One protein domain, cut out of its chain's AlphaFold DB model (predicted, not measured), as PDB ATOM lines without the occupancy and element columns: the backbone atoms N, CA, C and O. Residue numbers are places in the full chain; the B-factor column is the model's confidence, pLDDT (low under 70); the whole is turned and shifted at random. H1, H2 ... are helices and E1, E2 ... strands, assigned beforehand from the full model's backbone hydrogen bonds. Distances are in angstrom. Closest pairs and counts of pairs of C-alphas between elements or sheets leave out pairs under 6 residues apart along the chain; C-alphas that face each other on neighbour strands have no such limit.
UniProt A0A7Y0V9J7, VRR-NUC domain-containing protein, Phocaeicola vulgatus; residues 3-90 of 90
ATOM      1  N   PHE A   3     131.740 191.875 140.282       97.75
ATOM      2  CA  PHE A   3     132.789 191.680 139.282       97.75
ATOM      3  C   PHE A   3     134.018 192.537 139.581       97.75
ATOM      4  O   PHE A   3     133.921 193.591 140.209       97.75
ATOM      5  N   ALA A   4     135.172 192.058 139.116       96.19
ATOM      6  CA  ALA A   4     136.425 192.793 139.170       96.19
ATOM      7  C   ALA A   4     136.597 193.662 137.927       96.19
ATOM      8  O   ALA A   4     136.361 193.210 136.805       96.19
ATOM      9  N   VAL A   5     137.044 194.896 138.138       94.38
ATOM     10  CA  VAL A   5     137.466 195.795 137.071       94.38
ATOM     11  C   VAL A   5     138.963 195.571 136.844       94.38
ATOM     12  O   VAL A   5     139.755 195.719 137.777       94.38
ATOM     13  N   PRO A   6     139.400 195.188 135.632       86.25
ATOM     14  CA  PRO A   6     140.794 194.846 135.361       86.25
ATOM     15  C   PRO A   6     141.680 196.102 135.241       86.25
ATOM     16  O   PRO A   6     142.207 196.422 134.177       86.25
ATOM     17  N   ASN A   7     141.886 196.804 136.358       83.81
ATOM     18  CA  ASN A   7     142.694 198.026 136.451       83.81
ATOM     19  C   ASN A   7     144.201 197.798 136.194       83.81
ATOM     20  O   ASN A   7     144.950 198.744 135.943       83.81
ATOM     21  N   GLY A   8     144.668 196.546 136.266       67.38
ATOM     22  CA  GLY A   8     146.075 196.149 136.152       67.38
ATOM     23  C   GLY A   8     146.442 195.516 134.806       67.38
ATOM     24  O   GLY A   8     146.749 194.330 134.753       67.38
ATOM     25  N   GLY A   9     146.427 196.288 133.715       65.88
ATOM     26  CA  GLY A   9     146.888 195.833 132.393       65.88
ATOM     27  C   GLY A   9     148.416 195.877 132.209       65.88
ATOM     28  O   GLY A   9     149.125 196.595 132.925       65.88
ATOM     29  N   LYS A  10     148.939 195.140 131.211       67.00
ATOM     30  CA  LYS A  10     150.337 195.279 130.754       67.00
ATOM     31  C   LYS A  10     150.616 196.742 130.399       67.00
ATOM     32  O   LYS A  10     149.872 197.364 129.647       67.00
ATOM     33  N   ARG A  11     151.709 197.285 130.938       66.12
ATOM     34  CA  ARG A  11     152.065 198.711 130.844       66.12
ATOM     35  C   ARG A  11     152.908 199.049 129.614       66.12
ATOM     36  O   ARG A  11     153.773 199.914 129.690       66.12
ATOM     37  N   ASP A  12     152.702 198.359 128.497       81.31
ATOM     38  CA  ASP A  12     153.314 198.792 127.243       81.31
ATOM     39  C   ASP A  12     152.467 199.900 126.596       81.31
ATOM     40  O   ASP A  12     151.248 199.974 126.781       81.31
ATOM     41  N   ALA A  13     153.125 200.798 125.861       78.25
ATOM     42  CA  ALA A  13     152.481 201.982 125.295       78.25
ATOM     43  C   ALA A  13     151.314 201.628 124.356       78.25
ATOM     44  O   ALA A  13     150.308 202.335 124.326       78.25
ATOM     45  N   LYS A  14     151.425 200.510 123.627       83.44
ATOM     46  CA  LYS A  14     150.408 200.055 122.674       83.44
ATOM     47  C   LYS A  14     149.164 199.545 123.402       83.44
ATOM     48  O   LYS A  14     148.053 199.939 123.054       83.44
ATOM     49  N   THR A  15     149.344 198.731 124.440       81.88
ATOM     50  CA  THR A  15     148.263 198.238 125.303       81.88
ATOM     51  C   THR A  15     147.588 199.394 126.036       81.88
ATOM     52  O   THR A  15     146.364 199.479 126.031       81.88
ATOM     53  N   GLY A  16     148.359 200.339 126.582       80.50
ATOM     54  CA  GLY A  16     147.807 201.518 127.253       80.50
ATOM     55  C   GLY A  16     146.980 202.416 126.325       80.50
ATOM     56  O   GLY A  16     145.912 202.886 126.717       80.50
ATOM     57  N   ALA A  17     147.435 202.630 125.087       83.50
ATOM     58  CA  ALA A  17     146.673 203.368 124.080       83.50
ATOM     59  C   ALA A  17     145.380 202.636 123.696       83.50
ATOM     60  O   ALA A  17     144.321 203.261 123.626       83.50
ATOM     61  N   ARG A  18     145.444 201.310 123.517       84.31
ATOM     62  CA  ARG A  18     144.268 200.497 123.194       84.31
ATOM     63  C   ARG A  18     143.236 200.501 124.322       84.31
ATOM     64  O   ARG A  18     142.068 200.719 124.046       84.31
ATOM     65  N   MET A  19     143.660 200.362 125.578       82.44
ATOM     66  CA  MET A  19     142.754 200.430 126.731       82.44
ATOM     67  C   MET A  19     142.026 201.778 126.798       82.44
ATOM     68  O   MET A  19     140.822 201.811 127.016       82.44
ATOM     69  N   LYS A  20     142.728 202.896 126.559       81.81
ATOM     70  CA  LYS A  20     142.085 204.218 126.487       81.81
ATOM     71  C   LYS A  20     141.076 204.308 125.341       81.81
ATOM     72  O   LYS A  20     139.999 204.855 125.540       81.81
ATOM     73  N   TYR A  21     141.417 203.772 124.168       86.19
ATOM     74  CA  TYR A  21     140.507 203.711 123.020       86.19
ATOM     75  C   TYR A  21     139.254 202.872 123.316       86.19
ATOM     76  O   TYR A  21     138.150 203.263 122.958       86.19
ATOM     77  N   GLU A  22     139.414 201.760 124.032       88.44
ATOM     78  CA  GLU A  22     138.324 200.888 124.490       88.44
ATOM     79  C   GLU A  22     137.504 201.502 125.646       88.44
ATOM     80  O   GLU A  22     136.572 200.875 126.141       88.44
ATOM     81  N   GLY A  23     137.823 202.729 126.078       86.94
ATOM     82  CA  GLY A  23     137.075 203.448 127.109       86.94
ATOM     83  C   GLY A  23     137.494 203.123 128.542       86.94
ATOM     84  O   GLY A  23     136.748 203.416 129.474       86.94
ATOM     85  N   ALA A  24     138.677 202.536 128.756       86.69
ATOM     86  CA  ALA A  24     139.187 202.289 130.100       86.69
ATOM     87  C   ALA A  24     139.337 203.606 130.873       86.69
ATOM     88  O   ALA A  24     140.131 204.484 130.519       86.69
ATOM     89  N   VAL A  25     138.588 203.718 131.967       89.88
ATOM     90  CA  VAL A  25     138.652 204.856 132.881       89.88
ATOM     91  C   VAL A  25     139.715 204.578 133.939       89.88
ATOM     92  O   VAL A  25     139.786 203.496 134.518       89.88
ATOM     93  N   ARG A  26     140.585 205.557 134.189       89.75
ATOM     94  CA  ARG A  26     141.661 205.416 135.173       89.75
ATOM     95  C   ARG A  26     141.117 205.611 136.584       89.75
ATOM     96  O   ARG A  26     140.446 206.600 136.843       89.75
ATOM     97  N   GLY A  27     141.499 204.722 137.498       93.38
ATOM     98  CA  GLY A  27     141.156 204.848 138.916       93.38
ATOM     99  C   GLY A  27     139.768 204.334 139.289       93.38
ATOM    100  O   GLY A  27     139.342 204.588 140.408       93.38
ATOM    101  N   VAL A  28     139.092 203.608 138.390       96.62
ATOM    102  CA  VAL A  28     137.874 202.856 138.723       96.62
ATOM    103  C   VAL A  28     138.157 201.935 139.910       96.62
ATOM    104  O   VAL A  28     139.248 201.374 139.979       96.62
ATOM    105  N   ALA A  29     137.200 201.771 140.826       97.56
ATOM    106  CA  ALA A  29     137.339 200.822 141.931       97.56
ATOM    107  C   ALA A  29     137.641 199.399 141.427       97.56
ATOM    108  O   ALA A  29     137.145 198.983 140.379       97.56
ATOM    109  N   ASP A  30     138.427 198.639 142.187       97.50
ATOM    110  CA  ASP A  30     138.833 197.281 141.805       97.50
ATOM    111  C   ASP A  30     137.659 196.307 141.679       97.50
ATOM    112  O   ASP A  30     137.683 195.403 140.842       97.50
ATOM    113  N   LEU A  31     136.629 196.473 142.509       98.19
ATOM    114  CA  LEU A  31     135.450 195.618 142.543       98.19
ATOM    115  C   LEU A  31     134.181 196.471 142.551       98.19
ATOM    116  O   LEU A  31     134.100 197.493 143.234       98.19
ATOM    117  N   ILE A  32     133.157 196.013 141.831       98.50
ATOM    118  CA  ILE A  32     131.827 196.626 141.851       98.50
ATOM    119  C   ILE A  32     130.791 195.546 142.150       98.50
ATOM    120  O   ILE A  32     130.602 194.596 141.385       98.50
ATOM    121  N   LEU A  33     130.097 195.708 143.274       98.56
ATOM    122  CA  LEU A  33     128.886 194.972 143.603       98.56
ATOM    123  C   LEU A  33     127.695 195.747 143.035       98.56
ATOM    124  O   LEU A  33     127.148 196.652 143.666       98.56
ATOM    125  N   LEU A  34     127.306 195.381 141.816       98.38
ATOM    126  CA  LEU A  34     126.219 196.015 141.078       98.38
ATOM    127  C   LEU A  34     124.868 195.483 141.565       98.38
ATOM    128  O   LEU A  34     124.249 194.619 140.939       98.38
ATOM    129  N   ILE A  35     124.469 195.938 142.749       98.06
ATOM    130  CA  ILE A  35     123.178 195.660 143.379       98.06
ATOM    131  C   ILE A  35     122.724 196.953 144.056       98.06
ATOM    132  O   ILE A  35     123.382 197.361 145.008       98.06
ATOM    133  N   PRO A  36     121.613 197.574 143.632       97.94
ATOM    134  CA  PRO A  36     121.053 198.708 144.352       97.94
ATOM    135  C   PRO A  36     120.519 198.268 145.717       97.94
ATOM    136  O   PRO A  36     119.679 197.367 145.796       97.94
ATOM    137  N   LYS A  37     120.999 198.883 146.801       97.38
ATOM    138  CA  LYS A  37     120.563 198.568 148.168       97.38
ATOM    139  C   LYS A  37     120.859 199.726 149.131       97.38
ATOM    140  O   LYS A  37     121.802 200.486 148.938       97.38
ATOM    141  N   LYS A  38     120.035 199.876 150.179       96.00
ATOM    142  CA  LYS A  38     120.159 200.926 151.221       96.00
ATOM    143  C   LYS A  38     120.235 202.362 150.675       96.00
ATOM    144  O   LYS A  38     120.952 203.191 151.223       96.00
ATOM    145  N   GLY A  39     119.511 202.645 149.593       96.81
ATOM    146  CA  GLY A  39     119.515 203.964 148.948       96.81
ATOM    147  C   GLY A  39     120.713 204.230 148.030       96.81
ATOM    148  O   GLY A  39     120.758 205.282 147.407       96.81
ATOM    149  N   TRP A  40     121.642 203.281 147.892       98.38
ATOM    150  CA  TRP A  40     122.777 203.373 146.976       98.38
ATOM    151  C   TRP A  40     122.510 202.597 145.682       98.38
ATOM    152  O   TRP A  40     121.896 201.529 145.711       98.38
ATOM    153  N   ALA A  41     123.024 203.097 144.561       98.25
ATOM    154  CA  ALA A  41     122.945 202.468 143.244       98.25
ATOM    155  C   ALA A  41     123.841 201.221 143.128       98.25
ATOM    156  O   ALA A  41     123.464 200.243 142.483       98.25
ATOM    157  N   SER A  42     125.011 201.237 143.772       98.56
ATOM    158  CA  SER A  42     125.918 200.090 143.877       98.56
ATOM    159  C   SER A  42     126.903 200.261 145.041       98.56
ATOM    160  O   SER A  42     126.946 201.323 145.675       98.56
ATOM    161  N   LEU A  43     127.691 199.216 145.319       98.75
ATOM    162  CA  LEU A  43     128.853 199.268 146.209       98.75
ATOM    163  C   LEU A  43     130.142 199.113 145.385       98.75
ATOM    164  O   LEU A  43     130.384 198.068 144.780       98.75
ATOM    165  N   CYS A  44     130.975 200.147 145.391       98.69
ATOM    166  CA  CYS A  44     132.303 200.182 144.789       98.69
ATOM    167  C   CYS A  44     133.356 199.925 145.870       98.69
ATOM    168  O   CYS A  44     133.333 200.567 146.921       98.69
ATOM    169  N   ILE A  45     134.279 198.998 145.621       98.69
ATOM    170  CA  ILE A  45     135.272 198.563 146.604       98.69
ATOM    171  C   ILE A  45     136.662 198.663 145.987       98.69
ATOM    172  O   ILE A  45     136.963 198.024 144.980       98.69
ATOM    173  N   GLU A  46     137.510 199.465 146.612       98.44
ATOM    174  CA  GLU A  46     138.916 199.620 146.260       98.44
ATOM    175  C   GLU A  46     139.776 198.864 147.265       98.44
ATOM    176  O   GLU A  46     139.742 199.143 148.467       98.44
ATOM    177  N   MET A  47     140.569 197.919 146.772       97.88
ATOM    178  CA  MET A  47     141.428 197.112 147.620       97.88
ATOM    179  C   MET A  47     142.784 197.790 147.777       97.88
ATOM    180  O   MET A  47     143.406 198.261 146.824       97.88
ATOM    181  N   LYS A  48     143.300 197.797 149.001       97.62
ATOM    182  CA  LYS A  48     144.639 198.290 149.308       97.62
ATOM    183  C   LYS A  48     145.435 197.256 150.074       97.62
ATOM    184  O   LYS A  48     144.905 196.406 150.781       97.62
ATOM    185  N   THR A  49     146.754 197.353 149.943       97.12
ATOM    186  CA  THR A  49     147.643 196.700 150.902       97.12
ATOM    187  C   THR A  49     147.460 197.361 152.275       97.12
ATOM    188  O   THR A  49     146.975 198.497 152.344       97.12
ATOM    189  N   PRO A  50     147.909 196.739 153.378       97.38
ATOM    190  CA  PRO A  50     147.739 197.309 154.719       97.38
ATOM    191  C   PRO A  50     148.263 198.745 154.892       97.38
ATOM    192  O   PRO A  50     147.796 199.471 155.758       97.38
ATOM    193  N   LYS A  51     149.229 199.170 154.064       96.69
ATOM    194  CA  LYS A  51     149.781 200.538 154.052       96.69
ATOM    195  C   LYS A  51     149.513 201.295 152.743       96.69
ATOM    196  O   LYS A  51     150.013 202.402 152.561       96.69
ATOM    197  N   GLY A  52     148.808 200.679 151.799       96.88
ATOM    198  CA  GLY A  52     148.575 201.236 150.473       96.88
ATOM    199  C   GLY A  52     147.583 202.389 150.531       96.88
ATOM    200  O   GLY A  52     146.582 202.311 151.227       96.88
ATOM    201  N   THR A  53     147.831 203.447 149.772       97.12
ATOM    202  CA  THR A  53     146.942 204.612 149.703       97.12
ATOM    203  C   THR A  53     146.304 204.728 148.324       97.12
ATOM    204  O   THR A  53     146.764 204.134 147.341       97.12
ATOM    205  N   GLN A  54     145.193 205.463 148.235       96.94
ATOM    206  CA  GLN A  54     144.601 205.808 146.944       96.94
ATOM    207  C   GLN A  54     145.510 206.761 146.168       96.94
ATOM    208  O   GLN A  54     146.053 207.718 146.726       96.94
ATOM    209  N   SER A  55     145.604 206.530 144.862       96.38
ATOM    210  CA  SER A  55     146.140 207.510 143.919       96.38
ATOM    211  C   SER A  55     145.162 208.671 143.703       96.38
ATOM    212  O   SER A  55     143.972 208.560 143.989       96.38
ATOM    213  N   GLU A  56     145.646 209.775 143.137       97.25
ATOM    214  CA  GLU A  56     144.820 210.941 142.788       97.25
ATOM    215  C   GLU A  56     143.643 210.581 141.862       97.25
ATOM    216  O   GLU A  56     142.510 211.010 142.082       97.25
ATOM    217  N   HIS A  57     143.878 209.717 140.870       95.94
ATOM    218  CA  HIS A  57     142.829 209.264 139.954       95.94
ATOM    219  C   HIS A  57     141.749 208.435 140.654       95.94
ATOM    220  O   HIS A  57     140.578 208.565 140.319       95.94
ATOM    221  N   GLN A  58     142.124 207.620 141.644       97.56
ATOM    222  CA  GLN A  58     141.161 206.843 142.432       97.56
ATOM    223  C   GLN A  58     140.311 207.740 143.327       97.56
ATOM    224  O   GLN A  58     139.109 207.534 143.426       97.56
ATOM    225  N   ARG A  59     140.908 208.784 143.916       98.38
ATOM    226  CA  ARG A  59     140.152 209.796 144.672       98.38
ATOM    227  C   ARG A  59     139.178 210.554 143.776       98.38
ATOM    228  O   ARG A  59     138.030 210.742 144.148       98.38
ATOM    229  N   THR A  60     139.623 210.941 142.582       98.00
ATOM    230  CA  THR A  60     138.763 211.613 141.595       98.00
ATOM    231  C   THR A  60     137.583 210.724 141.203       98.00
ATOM    232  O   THR A  60     136.442 211.176 141.192       98.00
ATOM    233  N   TRP A  61     137.845 209.446 140.922       97.81
ATOM    234  CA  TRP A  61     136.794 208.501 140.561       97.81
ATOM    235  C   TRP A  61     135.830 208.229 141.720       97.81
ATOM    236  O   TRP A  61     134.625 208.189 141.492       97.81
ATOM    237  N   GLN A  62     136.333 208.104 142.954       98.50
ATOM    238  CA  GLN A  62     135.503 207.989 144.155       98.50
ATOM    239  C   GLN A  62     134.505 209.148 144.251       98.50
ATOM    240  O   GLN A  62     133.309 208.897 144.373       98.50
ATOM    241  N   THR A  63     134.981 210.394 144.137       98.56
ATOM    242  CA  THR A  63     134.129 211.591 144.204       98.56
ATOM    243  C   THR A  63     132.991 211.535 143.186       98.56
ATOM    244  O   THR A  63     131.841 211.816 143.518       98.56
ATOM    245  N   GLU A  64     133.283 211.142 141.944       98.31
ATOM    246  CA  GLU A  64     132.255 211.016 140.909       98.31
ATOM    247  C   GLU A  64     131.302 209.842 141.184       98.31
ATOM    248  O   GLU A  64     130.089 209.996 141.067       98.31
ATOM    249  N   ALA A  65     131.806 208.679 141.606       98.31
ATOM    250  CA  ALA A  65     130.966 207.529 141.939       98.31
ATOM    251  C   ALA A  65     129.960 207.861 143.058       98.31
ATOM    252  O   ALA A  65     128.769 207.559 142.926       98.31
ATOM    253  N   GLU A  66     130.421 208.530 144.116       98.44
ATOM    254  CA  GLU A  66     129.594 208.997 145.235       98.44
ATOM    255  C   GLU A  66     128.578 210.058 144.787       98.44
ATOM    256  O   GLU A  66     127.404 209.992 145.162       98.44
ATOM    257  N   ARG A  67     128.982 210.984 143.905       98.50
ATOM    258  CA  ARG A  67     128.081 211.969 143.283       98.50
ATOM    259  C   ARG A  67     126.912 211.303 142.547       98.50
ATOM    260  O   ARG A  67     125.794 211.813 142.606       98.50
ATOM    261  N   TYR A  68     127.143 210.151 141.918       97.94
ATOM    262  CA  TYR A  68     126.111 209.329 141.271       97.94
ATOM    263  C   TYR A  68     125.457 208.290 142.204       97.94
ATOM    264  O   TYR A  68     124.955 207.271 141.733       97.94
ATOM    265  N   GLN A  69     125.427 208.541 143.519       98.38
ATOM    266  CA  GLN A  69     124.751 207.704 144.524       98.38
ATOM    267  C   GLN A  69     125.302 206.273 144.631       98.38
ATOM    268  O   GLN A  69     124.567 205.347 144.970       98.38
ATOM    269  N   ASN A  70     126.594 206.058 144.388       98.69
ATOM    270  CA  ASN A  70     127.248 204.787 144.710       98.69
ATOM    271  C   ASN A  70     127.944 204.889 146.068       98.69
ATOM    272  O   ASN A  70     128.528 205.920 146.391       98.69
ATOM    273  N   LYS A  71     127.917 203.811 146.857       98.62
ATOM    274  CA  LYS A  71     128.728 203.730 148.075       98.62
ATOM    275  C   LYS A  71     130.146 203.329 147.676       98.62
ATOM    276  O   LYS A  71     130.309 202.295 147.034       98.62
ATOM    277  N   TYR A  72     131.156 204.092 148.080       98.75
ATOM    278  CA  TYR A  72     132.561 203.753 147.858       98.75
ATOM    279  C   TYR A  72     133.236 203.380 149.178       98.75
ATOM    280  O   TYR A  72     133.086 204.083 150.176       98.75
ATOM    281  N   VAL A  73     133.988 202.282 149.194       98.69
ATOM    282  CA  VAL A  73     134.753 201.848 150.369       98.69
ATOM    283  C   VAL A  73     136.177 201.464 149.990       98.69
ATOM    284  O   VAL A  73     136.440 200.962 148.897       98.69
ATOM    285  N   ILE A  74     137.100 201.700 150.919       98.56
ATOM    286  CA  ILE A  74     138.490 201.259 150.823       98.56
ATOM    287  C   ILE A  74     138.652 200.098 151.795       98.56
ATOM    288  O   ILE A  74     138.327 200.244 152.971       98.56
ATOM    289  N   CYS A  75     139.158 198.969 151.314       98.62
ATOM    290  CA  CYS A  75     139.408 197.797 152.144       98.62
ATOM    291  C   CYS A  75     140.897 197.443 152.116       98.62
ATOM    292  O   CYS A  75     141.467 197.167 151.061       98.62
ATOM    293  N   HIS A  76     141.525 197.409 153.286       98.44
ATOM    294  CA  HIS A  76     142.936 197.063 153.475       98.44
ATOM    295  C   HIS A  76     143.162 195.576 153.782       98.44
ATOM    296  O   HIS A  76     144.302 195.122 153.924       98.44
ATOM    297  N   SER A  77     142.078 194.807 153.905       98.19
ATOM    298  CA  SER A  77     142.112 193.380 154.201       98.19
ATOM    299  C   SER A  77     140.897 192.647 153.629       98.19
ATOM    300  O   SER A  77     139.862 193.245 153.328       98.19
ATOM    301  N   LEU A  78     141.008 191.318 153.526       98.12
ATOM    302  CA  LEU A  78     139.874 190.455 153.186       98.12
ATOM    303  C   LEU A  78     138.740 190.581 154.215       98.12
ATOM    304  O   LEU A  78     137.571 190.547 153.846       98.12
ATOM    305  N   GLN A  79     139.076 190.742 155.496       98.56
ATOM    306  CA  GLN A  79     138.074 190.855 156.551       98.56
ATOM    307  C   GLN A  79     137.246 192.136 156.410       98.56
ATOM    308  O   GLN A  79     136.025 192.084 156.533       98.56
ATOM    309  N   GLU A  80     137.885 193.269 156.109       98.69
ATOM    310  CA  GLU A  80     137.179 194.525 155.823       98.69
ATOM    311  C   GLU A  80     136.262 194.391 154.609       98.69
ATOM    312  O   GLU A  80     135.099 194.782 154.683       98.69
ATOM    313  N   PHE A  81     136.744 193.759 153.533       98.56
ATOM    314  CA  PHE A  81     135.927 193.470 152.353       98.56
ATOM    315  C   PHE A  81     134.667 192.668 152.715       98.56
ATOM    316  O   PHE A  81     133.558 193.065 152.360       98.56
ATOM    317  N   ILE A  82     134.820 191.563 153.458       98.50
ATOM    318  CA  ILE A  82     133.695 190.718 153.889       98.50
ATOM    319  C   ILE A  82     132.705 191.531 154.730       98.50
ATOM    320  O   ILE A  82     131.494 191.435 154.521       98.50
ATOM    321  N   ASN A  83     133.209 192.343 155.661       98.69
ATOM    322  CA  ASN A  83     132.379 193.162 156.538       98.69
ATOM    323  C   ASN A  83     131.567 194.194 155.744       98.69
ATOM    324  O   ASN A  83     130.359 194.297 155.955       98.69
ATOM    325  N   GLU A  84     132.191 194.919 154.812       98.50
ATOM    326  CA  GLU A  84     131.504 195.922 153.989       98.50
ATOM    327  C   GLU A  84     130.465 195.295 153.059       98.50
ATOM    328  O   GLU A  84     129.346 195.804 152.953       98.50
ATOM    329  N   VAL A  85     130.789 194.162 152.429       98.38
ATOM    330  CA  VAL A  85     129.853 193.441 151.555       98.38
ATOM    331  C   VAL A  85     128.655 192.925 152.348       98.38
ATOM    332  O   VAL A  85     127.515 193.164 151.949       98.38
ATOM    333  N   ASN A  86     128.882 192.265 153.487       97.94
ATOM    334  CA  ASN A  86     127.796 191.759 154.328       97.94
ATOM    335  C   ASN A  86     126.950 192.901 154.895       97.94
ATOM    336  O   ASN A  86     125.726 192.844 154.826       97.94
ATOM    337  N   SER A  87     127.589 193.964 155.386       97.94
ATOM    338  CA  SER A  87     126.900 195.157 155.877       97.94
ATOM    339  C   SER A  87     126.058 195.809 154.784       97.94
ATOM    340  O   SER A  87     124.944 196.247 155.047       97.94
ATOM    341  N   TYR A  88     126.525 195.853 153.538       98.31
ATOM    342  CA  TYR A  88     125.742 196.386 152.425       98.31
ATOM    343  C   TYR A  88     124.556 195.480 152.051       98.31
ATOM    344  O   TYR A  88     123.456 195.972 151.790       98.31
ATOM    345  N   LEU A  89     124.772 194.160 152.051       97.00
ATOM    346  CA  LEU A  89     123.806 193.146 151.622       97.00
ATOM    347  C   LEU A  89     122.785 192.717 152.673       97.00
ATOM    348  O   LEU A  89     121.820 192.056 152.291       97.00
ATOM    349  N   GLN A  90     122.949 193.074 153.942       90.81
ATOM    350  CA  GLN A  90     121.950 192.853 154.993       90.81
ATOM    351  C   GLN A  90     120.992 194.032 155.048       90.81
ATOM    352  O   GLN A  90     119.858 193.888 154.539       90.81
TER     353      GLN A  90
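AT A GLANCE: This is residues 3 to 90 of the 90 residues of the protein "VRR-NUC domain-containing protein" of Phocaeicola vulgatus (UniProt A0A7Y0V9J7). A small sheet of three strands, E1, E2 and E3, lies between two helices, H2 over one face and H3 over the other, in three layers. H1 lies away from this body, where residues 10 to 15 stick out. The 88 printed residues hold, along the chain, H1 E1 E2 H2 E3 H3; the sheet is mixed, in the order E1 E2 E3, and the class is mixed, helices and strands. The whole is compact, with a radius of gyration of the C-alphas of 13.8 A, yet elongated, with spans of 44 by 28 by 21 A.

IN THESE COORDINATES: The sheet holds E1, residues 31 to 33, E2, residues 43 to 47, and E3, residues 71 to 75. H2, residues 56 to 67, is 16.8 A long. H3, residues 78 to 89, is 16.4 A long and ends at C-alpha 89 (123.806, 193.146, 151.622). H1, residues 13 to 21, is 12.3 A long and begins at C-alpha 13 (152.481, 201.982, 125.295).

HOW THE PARTS SIT: E1 and E2 form a hairpin, antiparallel, with N 33 and O 43 2.8 A apart. E2 and E3 are parallel, with N 44 and O 71 2.8 A apart. E2, H2 and E3 form a strand-helix-strand unit, two parallel neighbour strands with a helix between, its crossover right-handed. H2 runs along the strands at a height of 10.1 A over the sheet; the closest C-alphas of H2 and E3 are those of Gln 62 and Tyr 72, 6.3 A. H3, on the opposite face, also runs along the strands, at a height of 9.3 A; its closest C-alphas to E3 are Phe 81 and Cys 75, 5.6 A. H1 is not on the sheet and is apart from H2 and H3. In H1, H2 and H3 every O i to N i+4 pair is within hydrogen-bond range.

THE WHOLE: The C-alphas of Lys 14 and Gln 90, the two farthest apart, are 43.7 A apart. The printed part has no cut, and no link is long. Residues 8 to 11 have pLDDT under 70.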